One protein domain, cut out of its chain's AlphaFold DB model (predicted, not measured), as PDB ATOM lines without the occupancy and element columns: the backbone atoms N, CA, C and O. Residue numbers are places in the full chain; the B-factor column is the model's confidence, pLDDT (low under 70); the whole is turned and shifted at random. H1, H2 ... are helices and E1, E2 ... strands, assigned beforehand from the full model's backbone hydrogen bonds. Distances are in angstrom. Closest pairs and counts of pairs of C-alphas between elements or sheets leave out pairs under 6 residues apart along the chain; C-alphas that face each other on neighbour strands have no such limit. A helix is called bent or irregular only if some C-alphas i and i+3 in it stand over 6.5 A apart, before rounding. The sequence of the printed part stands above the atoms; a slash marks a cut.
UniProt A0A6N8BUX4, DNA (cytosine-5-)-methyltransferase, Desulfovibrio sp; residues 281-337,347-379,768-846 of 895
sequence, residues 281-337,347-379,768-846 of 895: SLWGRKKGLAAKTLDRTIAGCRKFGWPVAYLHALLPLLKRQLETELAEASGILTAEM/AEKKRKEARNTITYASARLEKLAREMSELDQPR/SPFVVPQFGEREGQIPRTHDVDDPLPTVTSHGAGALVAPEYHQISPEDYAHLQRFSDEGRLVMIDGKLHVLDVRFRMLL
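This is residues 281 to 337, 347 to 379 and 768 to 846 of the 895 residues of the protein "DNA (cytosine-5-)-methyltransferase" of Desulfovibrio sp (UniProt A0A6N8BUX4). A curled, strongly twisted sheet of four strands has H1 and residues 309 to 314 of H2 over one face and the short H4 over the other, while H2 and H3 pair as two long helices whose far ends reach away from the sheet. The 169 printed residues hold, in order, H1 H2 H3 E1 E2 H4 E3 E4; the antiparallel sheet runs E1 E2 E4 E3. The class is mixed, helices and strands; the whole is compact, with a radius of gyration of the C-alphas of 17.5 A and spans of 57 by 39 by 34 A.

Find C-alpha 291 at (95.302, 146.666, -14.263), where H1 begins, running to residue 303. H2, residues 308 to 334, covers 39.5 A and H3, 347 to 376, 40.8 A. Next come E1, 770 to 772; E2, 802 to 810; irregular H4, 815 to 824, with C-alphas 817 and 820 7.9 A apart; and E3, 828 to 831. E4, 834 to 844, covers 32.1 A to C-alpha 844 at (101.230, 132.305, -18.633).

Look first at N 805 of E2 and O 841 of E4, 2.9 A apart. Hairpin E1 and E2 has N 770 and O 804 at 2.9 A; hairpin E3 and E4 has N 831 and O 834 at 2.9 A. E2, H4 and E3 form a split strand-helix-strand unit, two strands running the same way with E4 between them, its crossover right-handed. H1 is on the sheet, closest at the C-alphas of Arg 296 and Val 772, 6.6 A. H2 is on the same face, H4 on the opposite one: three layers, helices on both faces. H2 touches H3 at a shallow tilt of 30 degrees, opposite ways, closest at the C-alphas of Ala 329 and Ala 354, 4.6 A. O i to N i+4 pairs within hydrogen-bond range number 8 of 9 in H1, 21 of 23 in H2, 25 of 26 in H3 and 4 of 6 in H4.

Cuts leave C-alphas 337 and 347 7.1 A apart, and 379 and 768 25.2 A apart. The link E1 to E2 is long, 29 residues. Of the printed part, 49 residues are under pLDDT 70, among them 774 to 783 and 828 to 836.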
ATOM      1  N   SER A 281     101.539 133.546  -6.860       90.25
ATOM      2  CA  SER A 281     100.643 134.452  -6.128       90.25
ATOM      3  C   SER A 281     100.538 135.808  -6.831       90.25
ATOM      4  O   SER A 281     101.546 136.313  -7.344       90.25
ATOM      5  N   LEU A 282      99.354 136.422  -6.835       89.94
ATOM      6  CA  LEU A 282      99.187 137.806  -7.285       89.94
ATOM      7  C   LEU A 282      99.846 138.817  -6.335       89.94
ATOM      8  O   LEU A 282     100.428 139.794  -6.813       89.94
ATOM      9  N   TRP A 283      99.821 138.556  -5.026       86.44
ATOM     10  CA  TRP A 283     100.349 139.445  -3.982       86.44
ATOM     11  C   TRP A 283     101.858 139.272  -3.744       86.44
ATOM     12  O   TRP A 283     102.537 140.217  -3.348       86.44
ATOM     13  N   GLY A 284     102.424 138.100  -4.053       79.44
ATOM     14  CA  GLY A 284     103.864 137.811  -3.922       79.44
ATOM     15  C   GLY A 284     104.770 138.359  -5.041       79.44
ATOM     16  O   GLY A 284     105.898 137.889  -5.213       79.44
ATOM     17  N   ARG A 285     104.301 139.293  -5.881       85.25
ATOM     18  CA  ARG A 285     105.000 139.691  -7.121       85.25
ATOM     19  C   ARG A 285     105.840 140.958  -6.952       85.25
ATOM     20  O   ARG A 285     105.313 142.012  -6.631       85.25
ATOM     21  N   LYS A 286     107.119 140.905  -7.357       82.94
ATOM     22  CA  LYS A 286     108.000 142.097  -7.459       82.94
ATOM     23  C   LYS A 286     107.454 143.199  -8.380       82.94
ATOM     24  O   LYS A 286     107.757 144.367  -8.180       82.94
ATOM     25  N   LYS A 287     106.693 142.821  -9.412       82.94
ATOM     26  CA  LYS A 287     105.901 143.734 -10.241       82.94
ATOM     27  C   LYS A 287     104.495 143.157 -10.385       82.94
ATOM     28  O   LYS A 287     104.347 142.005 -10.816       82.94
ATOM     29  N   GLY A 288     103.497 143.961 -10.022       83.88
ATOM     30  CA  GLY A 288     102.081 143.637 -10.168       83.88
ATOM     31  C   GLY A 288     101.708 143.277 -11.608       83.88
ATOM     32  O   GLY A 288     102.448 143.546 -12.561       83.88
ATOM     33  N   LEU A 289     100.564 142.617 -11.772       89.12
ATOM     34  CA  LEU A 289      99.961 142.481 -13.097       89.12
ATOM     35  C   LEU A 289      99.394 143.830 -13.531       89.12
ATOM     36  O   LEU A 289      98.913 144.579 -12.695       89.12
ATOM     37  N   ALA A 290      99.400 144.110 -14.835       88.88
ATOM     38  CA  ALA A 290      98.747 145.308 -15.355       88.88
ATOM     39  C   ALA A 290      97.254 145.327 -14.979       88.88
ATOM     40  O   ALA A 290      96.609 144.272 -15.007       88.88
ATOM     41  N   ALA A 291      96.686 146.504 -14.711       90.19
ATOM     42  CA  ALA A 291      95.302 146.666 -14.263       90.19
ATOM     43  C   ALA A 291      94.299 145.974 -15.204       90.19
ATOM     44  O   ALA A 291      93.446 145.216 -14.759       90.19
ATOM     45  N   LYS A 292      94.497 146.096 -16.525       87.69
ATOM     46  CA  LYS A 292      93.699 145.399 -17.558       87.69
ATOM     47  C   LYS A 292      93.740 143.870 -17.468       87.69
ATOM     48  O   LYS A 292      92.851 143.195 -17.977       87.69
ATOM     49  N   THR A 293      94.788 143.289 -16.894       88.69
ATOM     50  CA  THR A 293      94.863 141.845 -16.639       88.69
ATOM     51  C   THR A 293      94.114 141.485 -15.365       88.69
ATOM     52  O   THR A 293      93.328 140.548 -15.415       88.69
ATOM     53  N   LEU A 294      94.274 142.259 -14.285       90.56
ATOM     54  CA  LEU A 294      93.496 142.076 -13.052       90.56
ATOM     55  C   LEU A 294      91.988 142.230 -13.298       90.56
ATOM     56  O   LEU A 294      91.221 141.398 -12.833       90.56
ATOM     57  N   ASP A 295      91.564 143.207 -14.102       89.19
ATOM     58  CA  ASP A 295      90.162 143.387 -14.501       89.19
ATOM     59  C   ASP A 295      89.577 142.147 -15.193       89.19
ATOM     60  O   ASP A 295      88.475 141.710 -14.865       89.19
ATOM     61  N   ARG A 296      90.330 141.532 -16.115       88.19
ATOM     62  CA  ARG A 296      89.914 140.281 -16.772       88.19
ATOM     63  C   ARG A 296      89.926 139.094 -15.811       88.19
ATOM     64  O   ARG A 296      89.064 138.232 -15.932       88.19
ATOM     65  N   THR A 297      90.858 139.054 -14.858       90.56
ATOM     66  CA  THR A 297      90.849 138.067 -13.771       90.56
ATOM     67  C   THR A 297      89.575 138.204 -12.934       90.56
ATOM     68  O   THR A 297      88.827 137.243 -12.845       90.56
ATOM     69  N   ILE A 298      89.258 139.398 -12.424       89.50
ATOM     70  CA  ILE A 298      88.038 139.683 -11.642       89.50
ATOM     71  C   ILE A 298      86.770 139.325 -12.426       89.50
ATOM     72  O   ILE A 298      85.850 138.711 -11.889       89.50
ATOM     73  N   ALA A 299      86.723 139.673 -13.713       87.38
ATOM     74  CA  ALA A 299      85.615 139.309 -14.584       87.38
ATOM     75  C   ALA A 299      85.482 137.789 -14.782       87.38
ATOM     76  O   ALA A 299      84.366 137.281 -14.850       87.38
ATOM     77  N   GLY A 300      86.600 137.058 -14.838       86.50
ATOM     78  CA  GLY A 300      86.610 135.598 -14.832       86.50
ATOM     79  C   GLY A 300      86.105 135.010 -13.519       86.50
ATOM     80  O   GLY A 300      85.208 134.180 -13.561       86.50
ATOM     81  N   CYS A 301      86.576 135.508 -12.372       86.12
ATOM     82  CA  CYS A 301      86.092 135.089 -11.052       86.12
ATOM     83  C   CYS A 301      84.563 135.239 -10.944       86.12
ATOM     84  O   CYS A 301      83.883 134.304 -10.541       86.12
ATOM     85  N   ARG A 302      84.012 136.381 -11.391       82.06
ATOM     86  CA  ARG A 302      82.554 136.607 -11.461       82.06
ATOM     87  C   ARG A 302      81.848 135.648 -12.433       82.06
ATOM     88  O   ARG A 302      80.774 135.157 -12.115       82.06
ATOM     89  N   LYS A 303      82.428 135.390 -13.612       80.75
ATOM     90  CA  LYS A 303      81.844 134.509 -14.641       80.75
ATOM     91  C   LYS A 303      81.777 133.043 -14.198       80.75
ATOM     92  O   LYS A 303      80.803 132.374 -14.517       80.75
ATOM     93  N   PHE A 304      82.807 132.560 -13.506       78.19
ATOM     94  CA  PHE A 304      82.943 131.166 -13.070       78.19
ATOM     95  C   PHE A 304      82.551 130.965 -11.598       78.19
ATOM     96  O   PHE A 304      83.059 130.058 -10.956       78.19
ATOM     97  N   GLY A 305      81.686 131.825 -11.046       68.25
ATOM     98  CA  GLY A 305      81.065 131.599  -9.735       68.25
ATOM     99  C   GLY A 305      82.019 131.554  -8.535       68.25
ATOM    100  O   GLY A 305      81.667 130.971  -7.513       68.25
ATOM    101  N   TRP A 306      83.215 132.150  -8.622       75.31
ATOM    102  CA  TRP A 306      84.169 132.114  -7.511       75.31
ATOM    103  C   TRP A 306      83.593 132.786  -6.248       75.31
ATOM    104  O   TRP A 306      82.932 133.823  -6.365       75.31
ATOM    105  N   PRO A 307      83.911 132.272  -5.041       67.12
ATOM    106  CA  PRO A 307      83.463 132.847  -3.777       67.12
ATOM    107  C   PRO A 307      83.736 134.348  -3.675       67.12
ATOM    108  O   PRO A 307      84.828 134.824  -3.997       67.12
ATOM    109  N   VAL A 308      82.750 135.089  -3.164       67.06
ATOM    110  CA  VAL A 308      82.764 136.560  -3.079       67.06
ATOM    111  C   VAL A 308      84.002 137.089  -2.337       67.06
ATOM    112  O   VAL A 308      84.559 138.107  -2.738       67.06
ATOM    113  N   ALA A 309      84.531 136.349  -1.359       66.44
ATOM    114  CA  ALA A 309      85.770 136.693  -0.657       66.44
ATOM    115  C   ALA A 309      86.998 136.870  -1.588       66.44
ATOM    116  O   ALA A 309      87.836 137.738  -1.343       66.44
ATOM    117  N   TYR A 310      87.088 136.150  -2.716       78.50
ATOM    118  CA  TYR A 310      88.134 136.419  -3.716       78.50
ATOM    119  C   TYR A 310      87.950 137.784  -4.394       78.50
ATOM    120  O   TYR A 310      88.936 138.438  -4.731       78.50
ATOM    121  N   LEU A 311      86.713 138.251  -4.581       81.94
ATOM    122  CA  LEU A 311      86.440 139.591  -5.108       81.94
ATOM    123  C   LEU A 311      86.816 140.669  -4.079       81.94
ATOM    124  O   LEU A 311      87.445 141.655  -4.463       81.94
ATOM    125  N   HIS A 312      86.533 140.439  -2.788       74.44
ATOM    126  CA  HIS A 312      86.954 141.321  -1.686       74.44
ATOM    127  C   HIS A 312      88.481 141.481  -1.642       74.44
ATOM    128  O   HIS A 312      88.971 142.586  -1.432       74.44
ATOM    129  N   ALA A 313      89.245 140.423  -1.933       79.50
ATOM    130  CA  ALA A 313      90.702 140.504  -2.046       79.50
ATOM    131  C   ALA A 313      91.186 141.183  -3.351       79.50
ATOM    132  O   ALA A 313      92.171 141.931  -3.364       79.50
ATOM    133  N   LEU A 314      90.526 140.915  -4.485       89.31
ATOM    134  CA  LEU A 314      90.988 141.349  -5.809       89.31
ATOM    135  C   LEU A 314      90.653 142.810  -6.154       89.31
ATOM    136  O   LEU A 314      91.462 143.456  -6.827       89.31
ATOM    137  N   LEU A 315      89.508 143.358  -5.724       89.06
ATOM    138  CA  LEU A 315      89.146 144.752  -6.029       89.06
ATOM    139  C   LEU A 315      90.116 145.778  -5.391       89.06
ATOM    140  O   LEU A 315      90.573 146.669  -6.116       89.06
ATOM    141  N   PRO A 316      90.539 145.651  -4.113       86.56
ATOM    142  CA  PRO A 316      91.569 146.513  -3.528       86.56
ATOM    143  C   PRO A 316      92.927 146.384  -4.229       86.56
ATOM    144  O   PRO A 316      93.622 147.385  -4.417       86.56
ATOM    145  N   LEU A 317      93.303 145.174  -4.669       90.56
ATOM    146  CA  LEU A 317      94.529 144.954  -5.443       90.56
ATOM    147  C   LEU A 317      94.474 145.683  -6.798       90.56
ATOM    148  O   LEU A 317      95.437 146.353  -7.178       90.56
ATOM    149  N   LEU A 318      93.341 145.599  -7.505       92.75
ATOM    150  CA  LEU A 318      93.100 146.342  -8.744       92.75
ATOM    151  C   LEU A 318      93.161 147.860  -8.514       92.75
ATOM    152  O   LEU A 318      93.798 148.554  -9.304       92.75
ATOM    153  N   LYS A 319      92.554 148.374  -7.434       91.94
ATOM    154  CA  LYS A 319      92.583 149.804  -7.084       91.94
ATOM    155  C   LYS A 319      94.017 150.317  -6.933       91.94
ATOM    156  O   LYS A 319      94.407 151.236  -7.653       91.94
ATOM    157  N   ARG A 320      94.825 149.658  -6.092       90.75
ATOM    158  CA  ARG A 320      96.246 150.003  -5.877       90.75
ATOM    159  C   ARG A 320      97.045 149.975  -7.191       90.75
ATOM    160  O   ARG A 320      97.899 150.832  -7.425       90.75
ATOM    161  N   GLN A 321      96.755 149.020  -8.079       93.62
ATOM    162  CA  GLN A 321      97.415 148.910  -9.384       93.62
ATOM    163  C   GLN A 321      97.005 150.034 -10.354       93.62
ATOM    164  O   GLN A 321      97.865 150.579 -11.047       93.62
ATOM    165  N   LEU A 322      95.721 150.407 -10.397       92.75
ATOM    166  CA  LEU A 322      95.215 151.526 -11.204       92.75
ATOM    167  C   LEU A 322      95.813 152.865 -10.756       92.75
ATOM    168  O   LEU A 322      96.252 153.644 -11.598       92.75
ATOM    169  N   GLU A 323      95.875 153.110  -9.446       93.56
ATOM    170  CA  GLU A 323      96.504 154.299  -8.852       93.56
ATOM    171  C   GLU A 323      98.001 154.373  -9.204       93.56
ATOM    172  O   GLU A 323      98.500 155.426  -9.604       93.56
ATOM    173  N   THR A 324      98.704 153.234  -9.154       92.31
ATOM    174  CA  THR A 324     100.120 153.129  -9.553       92.31
ATOM    175  C   THR A 324     100.319 153.434 -11.042       92.31
ATOM    176  O   THR A 324     101.161 154.258 -11.396       92.31
ATOM    177  N   GLU A 325      99.530 152.821 -11.933       92.88
ATOM    178  CA  GLU A 325      99.612 153.070 -13.383       92.88
ATOM    179  C   GLU A 325      99.239 154.514 -13.754       92.88
ATOM    180  O   GLU A 325      99.845 155.092 -14.660       92.88
ATOM    181  N   LEU A 326      98.285 155.120 -13.040       93.06
ATOM    182  CA  LEU A 326      97.903 156.523 -13.197       93.06
ATOM    183  C   LEU A 326      99.049 157.469 -12.799       93.06
ATOM    184  O   LEU A 326      99.332 158.425 -13.528       93.06
ATOM    185  N   ALA A 327      99.738 157.187 -11.689       92.94
ATOM    186  CA  ALA A 327     100.898 157.952 -11.238       92.94
ATOM    187  C   ALA A 327     102.090 157.820 -12.208       92.94
ATOM    188  O   ALA A 327     102.646 158.836 -12.635       92.94
ATOM    189  N   GLU A 328     102.436 156.594 -12.630       92.62
ATOM    190  CA  GLU A 328     103.486 156.342 -13.632       92.62
ATOM    191  C   GLU A 328     103.192 157.077 -14.954       92.62
ATOM    192  O   GLU A 328     104.059 157.762 -15.505       92.62
ATOM    193  N   ALA A 329     101.959 156.975 -15.462       92.56
ATOM    194  CA  ALA A 329     101.554 157.620 -16.710       92.56
ATOM    195  C   ALA A 329     101.562 159.156 -16.608       92.56
ATOM    196  O   ALA A 329     101.998 159.828 -17.545       92.56
ATOM    197  N   SER A 330     101.148 159.714 -15.467       92.62
ATOM    198  CA  SER A 330     101.208 161.158 -15.213       92.62
ATOM    199  C   SER A 330     102.653 161.665 -15.209       92.62
ATOM    200  O   SER A 330     102.954 162.655 -15.877       92.62
ATOM    201  N   GLY A 331     103.574 160.931 -14.571       92.62
ATOM    202  CA  GLY A 331     105.011 161.233 -14.585       92.62
ATOM    203  C   GLY A 331     105.634 161.242 -15.990       92.62
ATOM    204  O   GLY A 331     106.500 162.061 -16.289       92.62
ATOM    205  N   ILE A 332     105.160 160.383 -16.902       91.44
ATOM    206  CA  ILE A 332     105.602 160.373 -18.312       91.44
ATOM    207  C   ILE A 332     105.139 161.631 -19.072       91.44
ATOM    208  O   ILE A 332     105.810 162.064 -20.017       91.44
ATOM    209  N   LEU A 333     104.000 162.223 -18.695       89.56
ATOM    210  CA  LEU A 333     103.517 163.463 -19.306       89.56
ATOM    211  C   LEU A 333     104.238 164.705 -18.771       89.56
ATOM    212  O   LEU A 333     104.463 165.630 -19.551       89.56
ATOM    213  N   THR A 334     104.626 164.717 -17.491       90.31
ATOM    214  CA  THR A 334     105.352 165.837 -16.866       90.31
ATOM    215  C   THR A 334     106.859 165.824 -17.134       90.31
ATOM    216  O   THR A 334     107.476 166.885 -17.108       90.31
ATOM    217  N   ALA A 335     107.456 164.667 -17.439       89.12
ATOM    218  CA  ALA A 335     108.871 164.565 -17.803       89.12
ATOM    219  C   ALA A 335     109.218 165.393 -19.056       89.12
ATOM    220  O   ALA A 335     108.472 165.381 -20.039       89.12
ATOM    221  N   GLU A 336     110.372 166.069 -19.043       87.25
ATOM    222  CA  GLU A 336     110.856 166.897 -20.156       87.25
ATOM    223  C   GLU A 336     111.024 166.104 -21.464       87.25
ATOM    224  O   GLU A 336     111.299 164.899 -21.468       87.25
ATOM    225  N   MET A 337     110.858 166.779 -22.608       84.81
ATOM    226  CA  MET A 337     111.076 166.133 -23.903       84.81
ATOM    227  C   MET A 337     112.571 166.026 -24.226       84.81
ATOM    228  O   MET A 337     113.290 167.016 -24.095       84.81
ATOM    229  N   ALA A 347     109.496 159.113 -27.269       85.69
ATOM    230  CA  ALA A 347     108.854 159.824 -26.165       85.69
ATOM    231  C   ALA A 347     107.402 160.205 -26.494       85.69
ATOM    232  O   ALA A 347     106.527 160.033 -25.648       85.69
ATOM    233  N   GLU A 348     107.106 160.637 -27.719       88.38
ATOM    234  CA  GLU A 348     105.747 160.924 -28.188       88.38
ATOM    235  C   GLU A 348     104.867 159.676 -28.179       88.38
ATOM    236  O   GLU A 348     103.744 159.716 -27.667       88.38
ATOM    237  N   LYS A 349     105.393 158.539 -28.657       87.75
ATOM    238  CA  LYS A 349     104.703 157.249 -28.564       87.75
ATOM    239  C   LYS A 349     104.385 156.886 -27.110       87.75
ATOM    240  O   LYS A 349     103.231 156.585 -26.807       87.75
ATOM    241  N   LYS A 350     105.363 156.999 -26.201       89.12
ATOM    242  CA  LYS A 350     105.150 156.783 -24.757       89.12
ATOM    243  C   LYS A 350     104.117 157.742 -24.163       89.12
ATOM    244  O   LYS A 350     103.258 157.304 -23.410       89.12
ATOM    245  N   ARG A 351     104.151 159.033 -24.510       90.88
ATOM    246  CA  ARG A 351     103.171 160.034 -24.047       90.88
ATOM    247  C   ARG A 351     101.763 159.748 -24.584       90.88
ATOM    248  O   ARG A 351     100.784 159.966 -23.877       90.88
ATOM    249  N   LYS A 352     101.631 159.217 -25.804       90.44
ATOM    250  CA  LYS A 352     100.349 158.742 -26.354       90.44
ATOM    251  C   LYS A 352      99.823 157.517 -25.601       90.44
ATOM    252  O   LYS A 352      98.640 157.469 -25.281       90.44
ATOM    253  N   GLU A 353     100.691 156.557 -25.297       87.38
ATOM    254  CA  GLU A 353     100.354 155.390 -24.474       87.38
ATOM    255  C   GLU A 353      99.951 155.817 -23.049       87.38
ATOM    256  O   GLU A 353      98.903 155.394 -22.573       87.38
ATOM    257  N   ALA A 354     100.685 156.747 -22.430       90.00
ATOM    258  CA  ALA A 354     100.372 157.315 -21.118       90.00
ATOM    259  C   ALA A 354      99.008 158.025 -21.077       90.00
ATOM    260  O   ALA A 354      98.228 157.775 -20.164       90.00
ATOM    261  N   ARG A 355      98.663 158.843 -22.086       91.31
ATOM    262  CA  ARG A 355      97.319 159.452 -22.199       91.31
ATOM    263  C   ARG A 355      96.217 158.392 -22.220       91.31
ATOM    264  O   ARG A 355      95.268 158.498 -21.453       91.31
ATOM    265  N   ASN A 356      96.374 157.344 -23.032       88.12
ATOM    266  CA  ASN A 356      95.412 156.239 -23.086       88.12
ATOM    267  C   ASN A 356      95.302 155.494 -21.740       88.12
ATOM    268  O   ASN A 356      94.217 155.032 -21.387       88.12
ATOM    269  N   THR A 357      96.410 155.359 -21.003       89.00
ATOM    270  CA  THR A 357      96.431 154.763 -19.659       89.00
ATOM    271  C   THR A 357      95.706 155.644 -18.648       89.00
ATOM    272  O   THR A 357      94.880 155.118 -17.917       89.00
ATOM    273  N   ILE A 358      95.928 156.963 -18.650       91.00
ATOM    274  CA  ILE A 358      95.222 157.917 -17.776       91.00
ATOM    275  C   ILE A 358      93.712 157.873 -18.047       91.00
ATOM    276  O   ILE A 358      92.940 157.667 -17.118       91.00
ATOM    277  N   THR A 359      93.285 157.973 -19.312       91.38
ATOM    278  CA  THR A 359      91.858 157.884 -19.678       91.38
ATOM    279  C   THR A 359      91.226 156.574 -19.204       91.38
ATOM    280  O   THR A 359      90.128 156.592 -18.655       91.38
ATOM    281  N   TYR A 360      91.920 155.442 -19.379       88.94
ATOM    282  CA  TYR A 360      91.449 154.148 -18.887       88.94
ATOM    283  C   TYR A 360      91.382 154.096 -17.357       88.94
ATOM    284  O   TYR A 360      90.364 153.692 -16.805       88.94
ATOM    285  N   ALA A 361      92.464 154.483 -16.677       90.19
ATOM    286  CA  ALA A 361      92.606 154.318 -15.239       90.19
ATOM    287  C   ALA A 361      91.629 155.208 -14.467       90.19
ATOM    288  O   ALA A 361      90.974 154.708 -13.559       90.19
ATOM    289  N   SER A 362      91.454 156.472 -14.866       90.25
ATOM    290  CA  SER A 362      90.490 157.381 -14.233       90.25
ATOM    291  C   SER A 362      89.055 156.866 -14.369       90.25
ATOM    292  O   SER A 362      88.382 156.654 -13.362       90.25
ATOM    293  N   ALA A 363      88.613 156.549 -15.594       88.81
ATOM    294  CA  ALA A 363      87.269 156.016 -15.831       88.81
ATOM    295  C   ALA A 363      87.045 154.661 -15.129       88.81
ATOM    296  O   ALA A 363      85.951 154.368 -14.638       88.81
ATOM    297  N   ARG A 364      88.087 153.820 -15.045       91.44
ATOM    298  CA  ARG A 364      88.001 152.541 -14.338       91.44
ATOM    299  C   ARG A 364      87.945 152.720 -12.824       91.44
ATOM    300  O   ARG A 364      87.177 151.991 -12.205       91.44
ATOM    301  N   LEU A 365      88.681 153.672 -12.246       91.38
ATOM    302  CA  LEU A 365      88.632 154.007 -10.817       91.38
ATOM    303  C   LEU A 365      87.250 154.534 -10.406       91.38
ATOM    304  O   LEU A 365      86.720 154.084  -9.399       91.38
ATOM    305  N   GLU A 366      86.612 155.388 -11.211       87.44
ATOM    306  CA  GLU A 366      85.230 155.848 -10.975       87.44
ATOM    307  C   GLU A 366      84.200 154.708 -11.017       87.44
ATOM    308  O   GLU A 366      83.209 154.708 -10.282       87.44
ATOM    309  N   LYS A 367      84.406 153.713 -11.891       86.94
ATOM    310  CA  LYS A 367      83.582 152.497 -11.906       86.94
ATOM    311  C   LYS A 367      83.923 151.567 -10.740       86.94
ATOM    312  O   LYS A 367      83.027 150.955 -10.179       86.94
ATOM    313  N   LEU A 368      85.195 151.460 -10.367       87.62
ATOM    314  CA  LEU A 368      85.658 150.603  -9.280       87.62
ATOM    315  C   LEU A 368      85.223 151.130  -7.913       87.62
ATOM    316  O   LEU A 368      84.875 150.332  -7.063       87.62
ATOM    317  N   ALA A 369      85.177 152.448  -7.711       81.38
ATOM    318  CA  ALA A 369      84.620 153.047  -6.501       81.38
ATOM    319  C   ALA A 369      83.136 152.690  -6.325       81.38
ATOM    320  O   ALA A 369      82.707 152.438  -5.205       81.38
ATOM    321  N   ARG A 370      82.377 152.599  -7.429       79.38
ATOM    322  CA  ARG A 370      81.009 152.065  -7.422       79.38
ATOM    323  C   ARG A 370      80.984 150.561  -7.175       79.38
ATOM    324  O   ARG A 370      80.346 150.164  -6.226       79.38
ATOM    325  N   GLU A 371      81.746 149.748  -7.910       79.44
ATOM    326  CA  GLU A 371      81.783 148.284  -7.700       79.44
ATOM    327  C   GLU A 371      82.261 147.872  -6.295       79.44
ATOM    328  O   GLU A 371      81.788 146.876  -5.768       79.44
ATOM    329  N   MET A 372      83.205 148.608  -5.699       71.88
ATOM    330  CA  MET A 372      83.618 148.416  -4.305       71.88
ATOM    331  C   MET A 372      82.530 148.909  -3.362       71.88
ATOM    332  O   MET A 372      82.171 148.184  -2.452       71.88
ATOM    333  N   SER A 373      81.930 150.078  -3.610       64.94
ATOM    334  CA  SER A 373      80.801 150.522  -2.796       64.94
ATOM    335  C   SER A 373      79.563 149.636  -2.952       64.94
ATOM    336  O   SER A 373      78.784 149.619  -2.026       64.94
ATOM    337  N   GLU A 374      79.366 148.908  -4.047       61.72
ATOM    338  CA  GLU A 374      78.295 147.915  -4.244       61.72
ATOM    339  C   GLU A 374      78.617 146.572  -3.553       61.72
ATOM    340  O   GLU A 374      77.713 145.770  -3.341       61.72
ATOM    341  N   LEU A 375      79.892 146.323  -3.217       53.31
ATOM    342  CA  LEU A 375      80.353 145.179  -2.417       53.31
ATOM    343  C   LEU A 375      80.404 145.489  -0.908       53.31
ATOM    344  O   LEU A 375      80.151 144.602  -0.103       53.31
ATOM    345  N   ASP A 376      80.778 146.724  -0.561       41.34
ATOM    346  CA  ASP A 376      80.927 147.249   0.804       41.34
ATOM    347  C   ASP A 376      79.648 147.954   1.305       41.34
ATOM    348  O   ASP A 376      79.534 148.263   2.490       41.34
ATOM    349  N   GLN A 377      78.696 148.272   0.417       34.09
ATOM    350  CA  GLN A 377      77.314 148.507   0.835       34.09
ATOM    351  C   GLN A 377      76.765 147.162   1.325       34.09
ATOM    352  O   GLN A 377      77.054 146.145   0.682       34.09
ATOM    353  N   PRO A 378      75.890 147.144   2.350       31.06
ATOM    354  CA  PRO A 378      74.951 146.038   2.477       31.06
ATOM    355  C   PRO A 378      74.351 145.794   1.105       31.06
ATOM    356  O   PRO A 378      73.983 146.771   0.439       31.06
ATOM    357  N   ARG A 379      74.225 144.523   0.687       30.16
ATOM    358  CA  ARG A 379      73.359 144.178  -0.448       30.16
ATOM    359  C   ARG A 379      72.091 145.003  -0.276       30.16
ATOM    360  O   ARG A 379      71.348 144.791   0.686       30.16
ATOM    361  N   SER A 768      86.861 126.769  -9.864       66.38
ATOM    362  CA  SER A 768      87.468 126.182 -11.043       66.38
ATOM    363  C   SER A 768      88.484 127.161 -11.625       66.38
ATOM    364  O   SER A 768      88.187 128.354 -11.779       66.38
ATOM    365  N   PRO A 769      89.704 126.700 -11.942       86.31
ATOM    366  CA  PRO A 769      90.675 127.519 -12.644       86.31
ATOM    367  C   PRO A 769      90.160 127.873 -14.044       86.31
ATOM    368  O   PRO A 769      89.414 127.115 -14.655       86.31
ATOM    369  N   PHE A 770      90.582 129.016 -14.576       91.38
ATOM    370  CA  PHE A 770      90.158 129.503 -15.890       91.38
ATOM    371  C   PHE A 770      91.307 130.180 -16.643       91.38
ATOM    372  O   PHE A 770      92.322 130.581 -16.066       91.38
ATOM    373  N   VAL A 771      91.153 130.338 -17.958       90.81
ATOM    374  CA  VAL A 771      92.161 130.960 -18.826       90.81
ATOM    375  C   VAL A 771      91.771 132.399 -19.171       90.81
ATOM    376  O   VAL A 771      90.727 132.668 -19.767       90.81
ATOM    377  N   VAL A 772      92.651 133.348 -18.839       87.56
ATOM    378  CA  VAL A 772      92.548 134.768 -19.210       87.56
ATOM    379  C   VAL A 772      93.334 135.031 -20.499       87.56
ATOM    380  O   VAL A 772      94.539 134.778 -20.542       87.56
ATOM    381  N   PRO A 773      92.726 135.597 -21.554       78.94
ATOM    382  CA  PRO A 773      93.428 135.890 -22.794       78.94
ATOM    383  C   PRO A 773      94.361 137.088 -22.629       78.94
ATOM    384  O   PRO A 773      94.087 138.049 -21.914       78.94
ATOM    385  N   GLN A 774      95.469 137.072 -23.365       66.81
ATOM    386  CA  GLN A 774      96.518 138.085 -23.258       66.81
ATOM    387  C   GLN A 774      96.076 139.469 -23.776       66.81
ATOM    388  O   GLN A 774      96.408 140.494 -23.176       66.81
ATOM    389  N   PHE A 775      95.269 139.519 -24.841       65.38
ATOM    390  CA  PHE A 775      94.809 140.760 -25.482       65.38
ATOM    391  C   PHE A 775      93.515 141.305 -24.864       65.38
ATOM    392  O   PHE A 775      92.617 140.535 -24.526       65.38
ATOM    393  N   GLY A 776      93.410 142.630 -24.734       55.31
ATOM    394  CA  GLY A 776      92.218 143.284 -24.184       55.31
ATOM    395  C   GLY A 776      90.965 143.085 -25.043       55.31
ATOM    396  O   GLY A 776      91.060 142.781 -26.237       55.31
ATOM    397  N   GLU A 777      89.799 143.245 -24.426       62.72
ATOM    398  CA  GLU A 777      88.513 143.353 -25.117       62.72
ATOM    399  C   GLU A 777      88.380 144.671 -25.903       62.72
ATOM    400  O   GLU A 777      89.107 145.643 -25.676       62.72
ATOM    401  N   ARG A 778      87.423 144.705 -26.838       57.16
ATOM    402  CA  ARG A 778      86.859 145.964 -27.345       57.16
ATOM    403  C   ARG A 778      85.822 146.502 -26.358       57.16
ATOM    404  O   ARG A 778      85.251 145.752 -25.577       57.16
ATOM    405  N   GLU A 779      85.544 147.794 -26.434       46.12
ATOM    406  CA  GLU A 779      84.452 148.411 -25.680       46.12
ATOM    407  C   GLU A 779      83.115 147.701 -25.975       46.12
ATOM    408  O   GLU A 779      82.816 147.391 -27.131       46.12
ATOM    409  N   GLY A 780      82.363 147.362 -24.923       47.38
ATOM    410  CA  GLY A 780      81.124 146.575 -25.006       47.38
ATOM    411  C   GLY A 780      81.291 145.066 -25.261       47.38
ATOM    412  O   GLY A 780      80.292 144.357 -25.339       47.38
ATOM    413  N   GLN A 781      82.514 144.539 -25.392       53.09
ATOM    414  CA  GLN A 781      82.737 143.099 -25.555       53.09
ATOM    415  C   GLN A 781      82.744 142.381 -24.196       53.09
ATOM    416  O   GLN A 781      83.405 142.823 -23.260       53.09
ATOM    417  N   ILE A 782      82.048 141.241 -24.115       51.59
ATOM    418  CA  ILE A 782      82.026 140.377 -22.925       51.59
ATOM    419  C   ILE A 782      83.453 139.875 -22.615       51.59
ATOM    420  O   ILE A 782      84.156 139.471 -23.551       51.59
ATOM    421  N   PRO A 783      83.871 139.856 -21.332       65.12
ATOM    422  CA  PRO A 783      85.132 139.278 -20.875       65.12
ATOM    423  C   PRO A 783      85.419 137.911 -21.497       65.12
ATOM    424  O   PRO A 783      84.672 136.947 -21.318       65.12
ATOM    425  N   ARG A 784      86.522 137.820 -22.243       72.75
ATOM    426  CA  ARG A 784      86.896 136.619 -23.001       72.75
ATOM    427  C   ARG A 784      87.610 135.577 -22.139       72.75
ATOM    428  O   ARG A 784      88.567 134.962 -22.589       72.75
ATOM    429  N   THR A 785      87.208 135.407 -20.887       85.38
ATOM    430  CA  THR A 785      87.748 134.341 -20.040       85.38
ATOM    431  C   THR A 785      87.146 132.999 -20.453       85.38
ATOM    432  O   THR A 785      85.956 132.906 -20.769       85.38
ATOM    433  N   HIS A 786      87.983 131.969 -20.504       86.44
ATOM    434  CA  HIS A 786      87.635 130.639 -21.004       86.44
ATOM    435  C   HIS A 786      87.716 129.620 -19.879       86.44
ATOM    436  O   HIS A 786      88.612 129.718 -19.041       86.44
ATOM    437  N   ASP A 787      86.789 128.668 -19.880       88.44
ATOM    438  CA  ASP A 787      86.859 127.521 -18.985       88.44
ATOM    439  C   ASP A 787      88.112 126.688 -19.315       88.44
ATOM    440  O   ASP A 787      88.615 126.744 -20.443       88.44
ATOM    441  N   VAL A 788      88.641 125.942 -18.346       89.50
ATOM    442  CA  VAL A 788      89.679 124.941 -18.629       89.50
ATOM    443  C   VAL A 788      89.086 123.663 -19.214       89.50
ATOM    444  O   VAL A 788      89.794 122.942 -19.910       89.50
ATOM    445  N   ASP A 789      87.803 123.394 -18.981       88.62
ATOM    446  CA  ASP A 789      87.115 122.223 -19.531       88.62
ATOM    447  C   ASP A 789      86.614 122.439 -20.974       88.62
ATOM    448  O   ASP A 789      86.296 121.479 -21.677       88.62
ATOM    449  N   ASP A 790      86.657 123.684 -21.463       89.00
ATOM    450  CA  ASP A 790      86.563 124.035 -22.886       89.00
ATOM    451  C   ASP A 790      87.946 123.943 -23.585       89.00
ATOM    452  O   ASP A 790      88.987 124.136 -22.948       89.00
ATOM    453  N   PRO A 791      88.011 123.738 -24.918       91.69
ATOM    454  CA  PRO A 791      89.263 123.825 -25.677       91.69
ATOM    455  C   PRO A 791      89.817 125.256 -25.701       91.69
ATOM    456  O   PRO A 791      89.060 126.230 -25.767       91.69
ATOM    457  N   LEU A 792      91.147 125.418 -25.764       90.44
ATOM    458  CA  LEU A 792      91.749 126.757 -25.740       90.44
ATOM    459  C   LEU A 792      91.264 127.649 -26.901       90.44
ATOM    460  O   LEU A 792      91.128 127.182 -28.039       90.44
ATOM    461  N   PRO A 793      91.109 128.970 -26.690       86.75
ATOM    462  CA  PRO A 793      90.996 129.914 -27.798       86.75
ATOM    463  C   PRO A 793      92.223 129.833 -28.717       86.75
ATOM    464  O   PRO A 793      93.271 129.305 -28.346       86.75
ATOM    465  N   THR A 794      92.111 130.395 -29.925       84.88
ATOM    466  CA  THR A 794      93.187 130.364 -30.936       84.88
ATOM    467  C   THR A 794      94.550 130.745 -30.346       84.88
ATOM    468  O   THR A 794      94.784 131.911 -30.022       84.88
ATOM    469  N   VAL A 795      95.476 129.781 -30.303       81.62
ATOM    470  CA  VAL A 795      96.885 130.026 -29.969       81.62
ATOM    471  C   VAL A 795      97.465 131.012 -30.984       81.62
ATOM    472  O   VAL A 795      97.487 130.740 -32.188       81.62
ATOM    473  N   THR A 796      97.908 132.179 -30.511       80.31
ATOM    474  CA  THR A 796      98.488 133.229 -31.360       80.31
ATOM    475  C   THR A 796     100.004 133.259 -31.242       80.31
ATOM    476  O   THR A 796     100.577 132.813 -30.251       80.31
ATOM    477  N   SER A 797     100.665 133.897 -32.206       74.50
ATOM    478  CA  SER A 797     102.122 134.072 -32.225       74.50
ATOM    479  C   SER A 797     102.716 134.940 -31.103       74.50
ATOM    480  O   SER A 797     103.913 135.209 -31.123       74.50
ATOM    481  N   HIS A 798     101.902 135.405 -30.150       69.81
ATOM    482  CA  HIS A 798     102.340 136.180 -28.981       69.81
ATOM    483  C   HIS A 798     101.916 135.518 -27.649       69.81
ATOM    484  O   HIS A 798     102.353 135.971 -26.589       69.81
ATOM    485  N   GLY A 799     101.102 134.448 -27.710       65.50
ATOM    486  CA  GLY A 799     100.542 133.703 -26.576       65.50
ATOM    487  C   GLY A 799      99.106 133.212 -26.831       65.50
ATOM    488  O   GLY A 799      98.451 133.641 -27.787       65.50
ATOM    489  N   ALA A 800      98.606 132.324 -25.964       66.44
ATOM    490  CA  ALA A 800      97.190 131.907 -25.928       66.44
ATOM    491  C   ALA A 800      96.425 132.432 -24.698       66.44
ATOM    492  O   ALA A 800      95.207 132.564 -24.741       66.44
ATOM    493  N   GLY A 801      97.130 132.788 -23.621       82.00
ATOM    494  CA  GLY A 801      96.525 133.273 -22.383       82.00
ATOM    495  C   GLY A 801      97.364 132.950 -21.152       82.00
ATOM    496  O   GLY A 801      98.513 132.508 -21.256       82.00
ATOM    497  N   ALA A 802      96.772 133.192 -19.992       89.19
ATOM    498  CA  ALA A 802      97.306 132.879 -18.681       89.19
ATOM    499  C   ALA A 802      96.298 132.041 -17.896       89.19
ATOM    500  O   ALA A 802      95.112 132.360 -17.884       89.19
ATOM    501  N   LEU A 803      96.792 131.003 -17.230       92.50
ATOM    502  CA  LEU A 803      96.046 130.244 -16.243       92.50
ATOM    503  C   LEU A 803      95.886 131.092 -14.978       92.50
ATOM    504  O   LEU A 803      96.875 131.606 -14.438       92.50
ATOM    505  N   VAL A 804      94.644 131.207 -14.523       92.38
ATOM    506  CA  VAL A 804      94.264 131.725 -13.212       92.38
ATOM    507  C   VAL A 804      93.684 130.558 -12.426       92.38
ATOM    508  O   VAL A 804      92.719 129.947 -12.873       92.38
ATOM    509  N   ALA A 805      94.264 130.254 -11.271       88.50
ATOM    510  CA  ALA A 805      93.749 129.247 -10.353       88.50
ATOM    511  C   ALA A 805      93.530 129.869  -8.965       88.50
ATOM    512  O   ALA A 805      94.337 130.713  -8.553       88.50
ATOM    513  N   PRO A 806      92.452 129.505  -8.261       83.50
ATOM    514  CA  PRO A 806      92.244 129.912  -6.882       83.50
ATOM    515  C   PRO A 806      93.104 129.045  -5.966       83.50
ATOM    516  O   PRO A 806      93.414 127.898  -6.285       83.50
ATOM    517  N   GLU A 807      93.496 129.592  -4.826       81.81
ATOM    518  CA  GLU A 807      94.197 128.852  -3.788       81.81
ATOM    519  C   GLU A 807      93.841 129.429  -2.421       81.81
ATOM    520  O   GLU A 807      93.547 130.615  -2.278       81.81
ATOM    521  N   TYR A 808      93.907 128.600  -1.395       77.62
ATOM    522  CA  TYR A 808      93.871 129.040  -0.014       77.62
ATOM    523  C   TYR A 808      94.755 128.109   0.813       77.62
ATOM    524  O   TYR A 808      94.903 126.933   0.491       77.62
ATOM    525  N   HIS A 809      95.366 128.633   1.870       72.38
ATOM    526  CA  HIS A 809      96.155 127.840   2.814       72.38
ATOM    527  C   HIS A 809      95.753 128.188   4.241       72.38
ATOM    528  O   HIS A 809      95.410 129.333   4.536       72.38
ATOM    529  N   GLN A 810      95.769 127.187   5.121       70.50
ATOM    530  CA  GLN A 810      95.594 127.413   6.552       70.50
ATOM    531  C   GLN A 810      96.777 128.240   7.071       70.50
ATOM    532  O   GLN A 810      97.912 128.029   6.640       70.50
ATOM    533  N   ILE A 811      96.520 129.171   7.988       68.31
ATOM    534  CA  ILE A 811      97.564 130.026   8.563       68.31
ATOM    535  C   ILE A 811      98.614 129.196   9.306       68.31
ATOM    536  O   ILE A 811      98.302 128.476  10.259       68.31
ATOM    537  N   SER A 812      99.870 129.339   8.885       66.06
ATOM    538  CA  SER A 812     101.031 128.768   9.568       66.06
ATOM    539  C   SER A 812     101.517 129.674  10.714       66.06
ATOM    540  O   SER A 812     101.184 130.859  10.741       66.06
ATOM    541  N   PRO A 813     102.354 129.178  11.648       60.62
ATOM    542  CA  PRO A 813     102.994 130.003  12.679       60.62
ATOM    543  C   PRO A 813     103.745 131.234  12.139       60.62
ATOM    544  O   PRO A 813     103.805 132.258  12.817       60.62
ATOM    545  N   GLU A 814     104.288 131.154  10.922       68.06
ATOM    546  CA  GLU A 814     105.008 132.252  10.262       68.06
ATOM    547  C   GLU A 814     104.040 133.342   9.760       68.06
ATOM    548  O   GLU A 814     104.324 134.538   9.865       68.06
ATOM    549  N   ASP A 815     102.846 132.944   9.312       64.12
ATOM    550  CA  ASP A 815     101.801 133.836   8.798       64.12
ATOM    551  C   ASP A 815     101.154 134.712   9.883       64.12
ATOM    552  O   ASP A 815     100.630 135.785   9.572       64.12
ATOM    553  N   TYR A 816     101.236 134.332  11.168       67.75
ATOM    554  CA  TYR A 816     100.737 135.161  12.278       67.75
ATOM    555  C   TYR A 816     101.407 136.542  12.325       67.75
ATOM    556  O   TYR A 816     100.750 137.533  12.646       67.75
ATOM    557  N   ALA A 817     102.680 136.647  11.923       68.69
ATOM    558  CA  ALA A 817     103.390 137.925  11.805       68.69
ATOM    559  C   ALA A 817     102.854 138.823  10.665       68.69
ATOM    560  O   ALA A 817     103.245 139.988  10.539       68.69
ATOM    561  N   HIS A 818     101.977 138.290   9.812       69.31
ATOM    562  CA  HIS A 818     101.421 138.947   8.630       69.31
ATOM    563  C   HIS A 818      99.885 139.027   8.644       69.31
ATOM    564  O   HIS A 818      99.307 139.596   7.718       69.31
ATOM    565  N   LEU A 819      99.224 138.568   9.716       62.94
ATOM    566  CA  LEU A 819      97.765 138.610   9.895       62.94
ATOM    567  C   LEU A 819      97.142 139.972   9.572       62.94
ATOM    568  O   LEU A 819      96.229 140.041   8.753       62.94
ATOM    569  N   GLN A 820      97.666 141.059  10.154       65.25
ATOM    570  CA  GLN A 820      97.156 142.410   9.893       65.25
ATOM    571  C   GLN A 820      97.201 142.739   8.398       65.25
ATOM    572  O   GLN A 820      96.217 143.203   7.835       65.25
ATOM    573  N   ARG A 821      98.309 142.412   7.725       70.94
ATOM    574  CA  ARG A 821      98.465 142.636   6.287       70.94
ATOM    575  C   ARG A 821      97.453 141.825   5.474       70.94
ATOM    576  O   ARG A 821      96.915 142.352   4.507       70.94
ATOM    577  N   PHE A 822      97.203 140.565   5.823       67.38
ATOM    578  CA  PHE A 822      96.201 139.751   5.128       67.38
ATOM    579  C   PHE A 822      94.775 140.269   5.367       67.38
ATOM    580  O   PHE A 822      93.962 140.235   4.443       67.38
ATOM    581  N   SER A 823      94.496 140.813   6.556       61.22
ATOM    582  CA  SER A 823      93.250 141.520   6.868       61.22
ATOM    583  C   SER A 823      93.096 142.790   6.019       61.22
ATOM    584  O   SER A 823      92.083 142.956   5.346       61.22
ATOM    585  N   ASP A 824      94.129 143.638   5.960       61.84
ATOM    586  CA  ASP A 824      94.175 144.875   5.156       61.84
ATOM    587  C   ASP A 824      94.151 144.617   3.632       61.84
ATOM    588  O   ASP A 824      93.935 145.527   2.823       61.84
ATOM    589  N   GLU A 825      94.459 143.387   3.212       66.56
ATOM    590  CA  GLU A 825      94.354 142.906   1.831       66.56
ATOM    591  C   GLU A 825      92.999 142.224   1.543       66.56
ATOM    592  O   GLU A 825      92.765 141.871   0.391       66.56
ATOM    593  N   GLY A 826      92.115 142.043   2.537       63.84
ATOM    594  CA  GLY A 826      90.813 141.378   2.377       63.84
ATOM    595  C   GLY A 826      90.909 139.868   2.113       63.84
ATOM    596  O   GLY A 826      90.037 139.299   1.465       63.84
ATOM    597  N   ARG A 827      92.005 139.227   2.547       71.69
ATOM    598  CA  ARG A 827      92.376 137.845   2.183       71.69
ATOM    599  C   ARG A 827      92.144 136.813   3.281       71.69
ATOM    600  O   ARG A 827      92.372 135.632   3.035       71.69
ATOM    601  N   LEU A 828      91.754 137.236   4.477       60.78
ATOM    602  CA  LEU A 828      91.455 136.327   5.580       60.78
ATOM    603  C   LEU A 828      90.034 135.781   5.454       60.78
ATOM    604  O   LEU A 828      89.089 136.550   5.306       60.78
ATOM    605  N   VAL A 829      89.893 134.460   5.550       54.25
ATOM    606  CA  VAL A 829      88.599 133.769   5.582       54.25
ATOM    607  C   VAL A 829      88.596 132.684   6.651       54.25
ATOM    608  O   VAL A 829      89.623 132.058   6.913       54.25
ATOM    609  N   MET A 830      87.432 132.449   7.252       48.16
ATOM    610  CA  MET A 830      87.204 131.298   8.122       48.16
ATOM    611  C   MET A 830      86.646 130.142   7.287       48.16
ATOM    612  O   MET A 830      85.648 130.318   6.593       48.16
ATOM    613  N   ILE A 831      87.291 128.980   7.359       50.94
ATOM    614  CA  ILE A 831      86.866 127.723   6.725       50.94
ATOM    615  C   ILE A 831      86.959 126.648   7.812       50.94
ATOM    616  O   ILE A 831      87.980 126.558   8.488       50.94
ATOM    617  N   ASP A 832      85.883 125.895   8.045       46.66
ATOM    618  CA  ASP A 832      85.806 124.820   9.053       46.66
ATOM    619  C   ASP A 832      86.322 125.217  10.452       46.66
ATOM    620  O   ASP A 832      87.070 124.490  11.108       46.66
ATOM    621  N   GLY A 833      85.971 126.430  10.899       42.44
ATOM    622  CA  GLY A 833      86.406 126.983  12.190       42.44
ATOM    623  C   GLY A 833      87.888 127.376  12.265       42.44
ATOM    624  O   GLY A 833      88.340 127.850  13.307       42.44
ATOM    625  N   LYS A 834      88.647 127.238  11.174       48.44
ATOM    626  CA  LYS A 834      90.066 127.599  11.058       48.44
ATOM    627  C   LYS A 834      90.234 128.854  10.206       48.44
ATOM    628  O   LYS A 834      89.432 129.137   9.320       48.44
ATOM    629  N   LEU A 835      91.305 129.603  10.460       55.72
ATOM    630  CA  LEU A 835      91.635 130.814   9.709       55.72
ATOM    631  C   LEU A 835      92.579 130.475   8.543       55.72
ATOM    632  O   LEU A 835      93.633 129.862   8.733       55.72
ATOM    633  N   HIS A 836      92.187 130.880   7.337       69.94
ATOM    634  CA  HIS A 836      92.900 130.641   6.083       69.94
ATOM    635  C   HIS A 836      93.206 131.963   5.365       69.94
ATOM    636  O   HIS A 836      92.504 132.963   5.532       69.94
ATOM    637  N   VAL A 837      94.247 131.954   4.530       72.06
ATOM    638  CA  VAL A 837      94.610 133.063   3.639       72.06
ATOM    639  C   VAL A 837      94.275 132.684   2.200       72.06
ATOM    640  O   VAL A 837      94.797 131.699   1.676       72.06
ATOM    641  N   LEU A 838      93.446 133.492   1.543       79.44
ATOM    642  CA  LEU A 838      93.175 133.392   0.110       79.44
ATOM    643  C   LEU A 838      94.393 133.825  -0.714       79.44
ATOM    644  O   LEU A 838      95.055 134.827  -0.422       79.44
ATOM    645  N   ASP A 839      94.660 133.123  -1.806       85.75
ATOM    646  CA  ASP A 839      95.625 133.500  -2.833       85.75
ATOM    647  C   ASP A 839      95.078 133.177  -4.231       85.75
ATOM    648  O   ASP A 839      94.124 132.430  -4.423       85.75
ATOM    649  N   VAL A 840      95.670 133.785  -5.249       90.06
ATOM    650  CA  VAL A 840      95.292 133.577  -6.644       90.06
ATOM    651  C   VAL A 840      96.572 133.340  -7.411       90.06
ATOM    652  O   VAL A 840      97.462 134.193  -7.479       90.06
ATOM    653  N   ARG A 841      96.682 132.152  -7.992       91.25
ATOM    654  CA  ARG A 841      97.838 131.736  -8.772       91.25
ATOM    655  C   ARG A 841      97.664 132.179 -10.211       91.25
ATOM    656  O   ARG A 841      96.682 131.852 -10.868       91.25
ATOM    657  N   PHE A 842      98.656 132.905 -10.718       92.88
ATOM    658  CA  PHE A 842      98.686 133.389 -12.093       92.88
ATOM    659  C   PHE A 842      99.978 132.962 -12.792       92.88
ATOM    660  O   PHE A 842     101.084 133.314 -12.354       92.88
ATOM    661  N   ARG A 843      99.855 132.270 -13.929       91.44
ATOM    662  CA  ARG A 843     100.973 132.020 -14.855       91.44
ATOM    663  C   ARG A 843     100.532 132.090 -16.310       91.44
ATOM    664  O   ARG A 843      99.411 131.732 -16.639       91.44
ATOM    665  N   MET A 844     101.431 132.516 -17.195       91.12
ATOM    666  CA  MET A 844     101.230 132.305 -18.633       91.12
ATOM    667  C   MET A 844     101.201 130.799 -18.927       91.12
ATOM    668  O   MET A 844     101.887 130.030 -18.246       91.12
ATOM    669  N   LEU A 845     100.450 130.401 -19.953       91.56
ATOM    670  CA  LEU A 845     100.590 129.063 -20.525       91.56
ATOM    671  C   LEU A 845     101.978 128.920 -21.173       91.56
ATOM    672  O   LEU A 845     102.487 129.853 -21.803       91.56
ATOM    673  N   LEU A 846     102.600 127.767 -20.966       91.38
ATOM    674  CA  LEU A 846     103.955 127.427 -21.376       91.38
ATOM    675  C   LEU A 846     103.961 126.826 -22.781       91.38
ATOM    676  O   LEU A 846     103.006 126.183 -23.205       91.38
TER     677      LEU A 846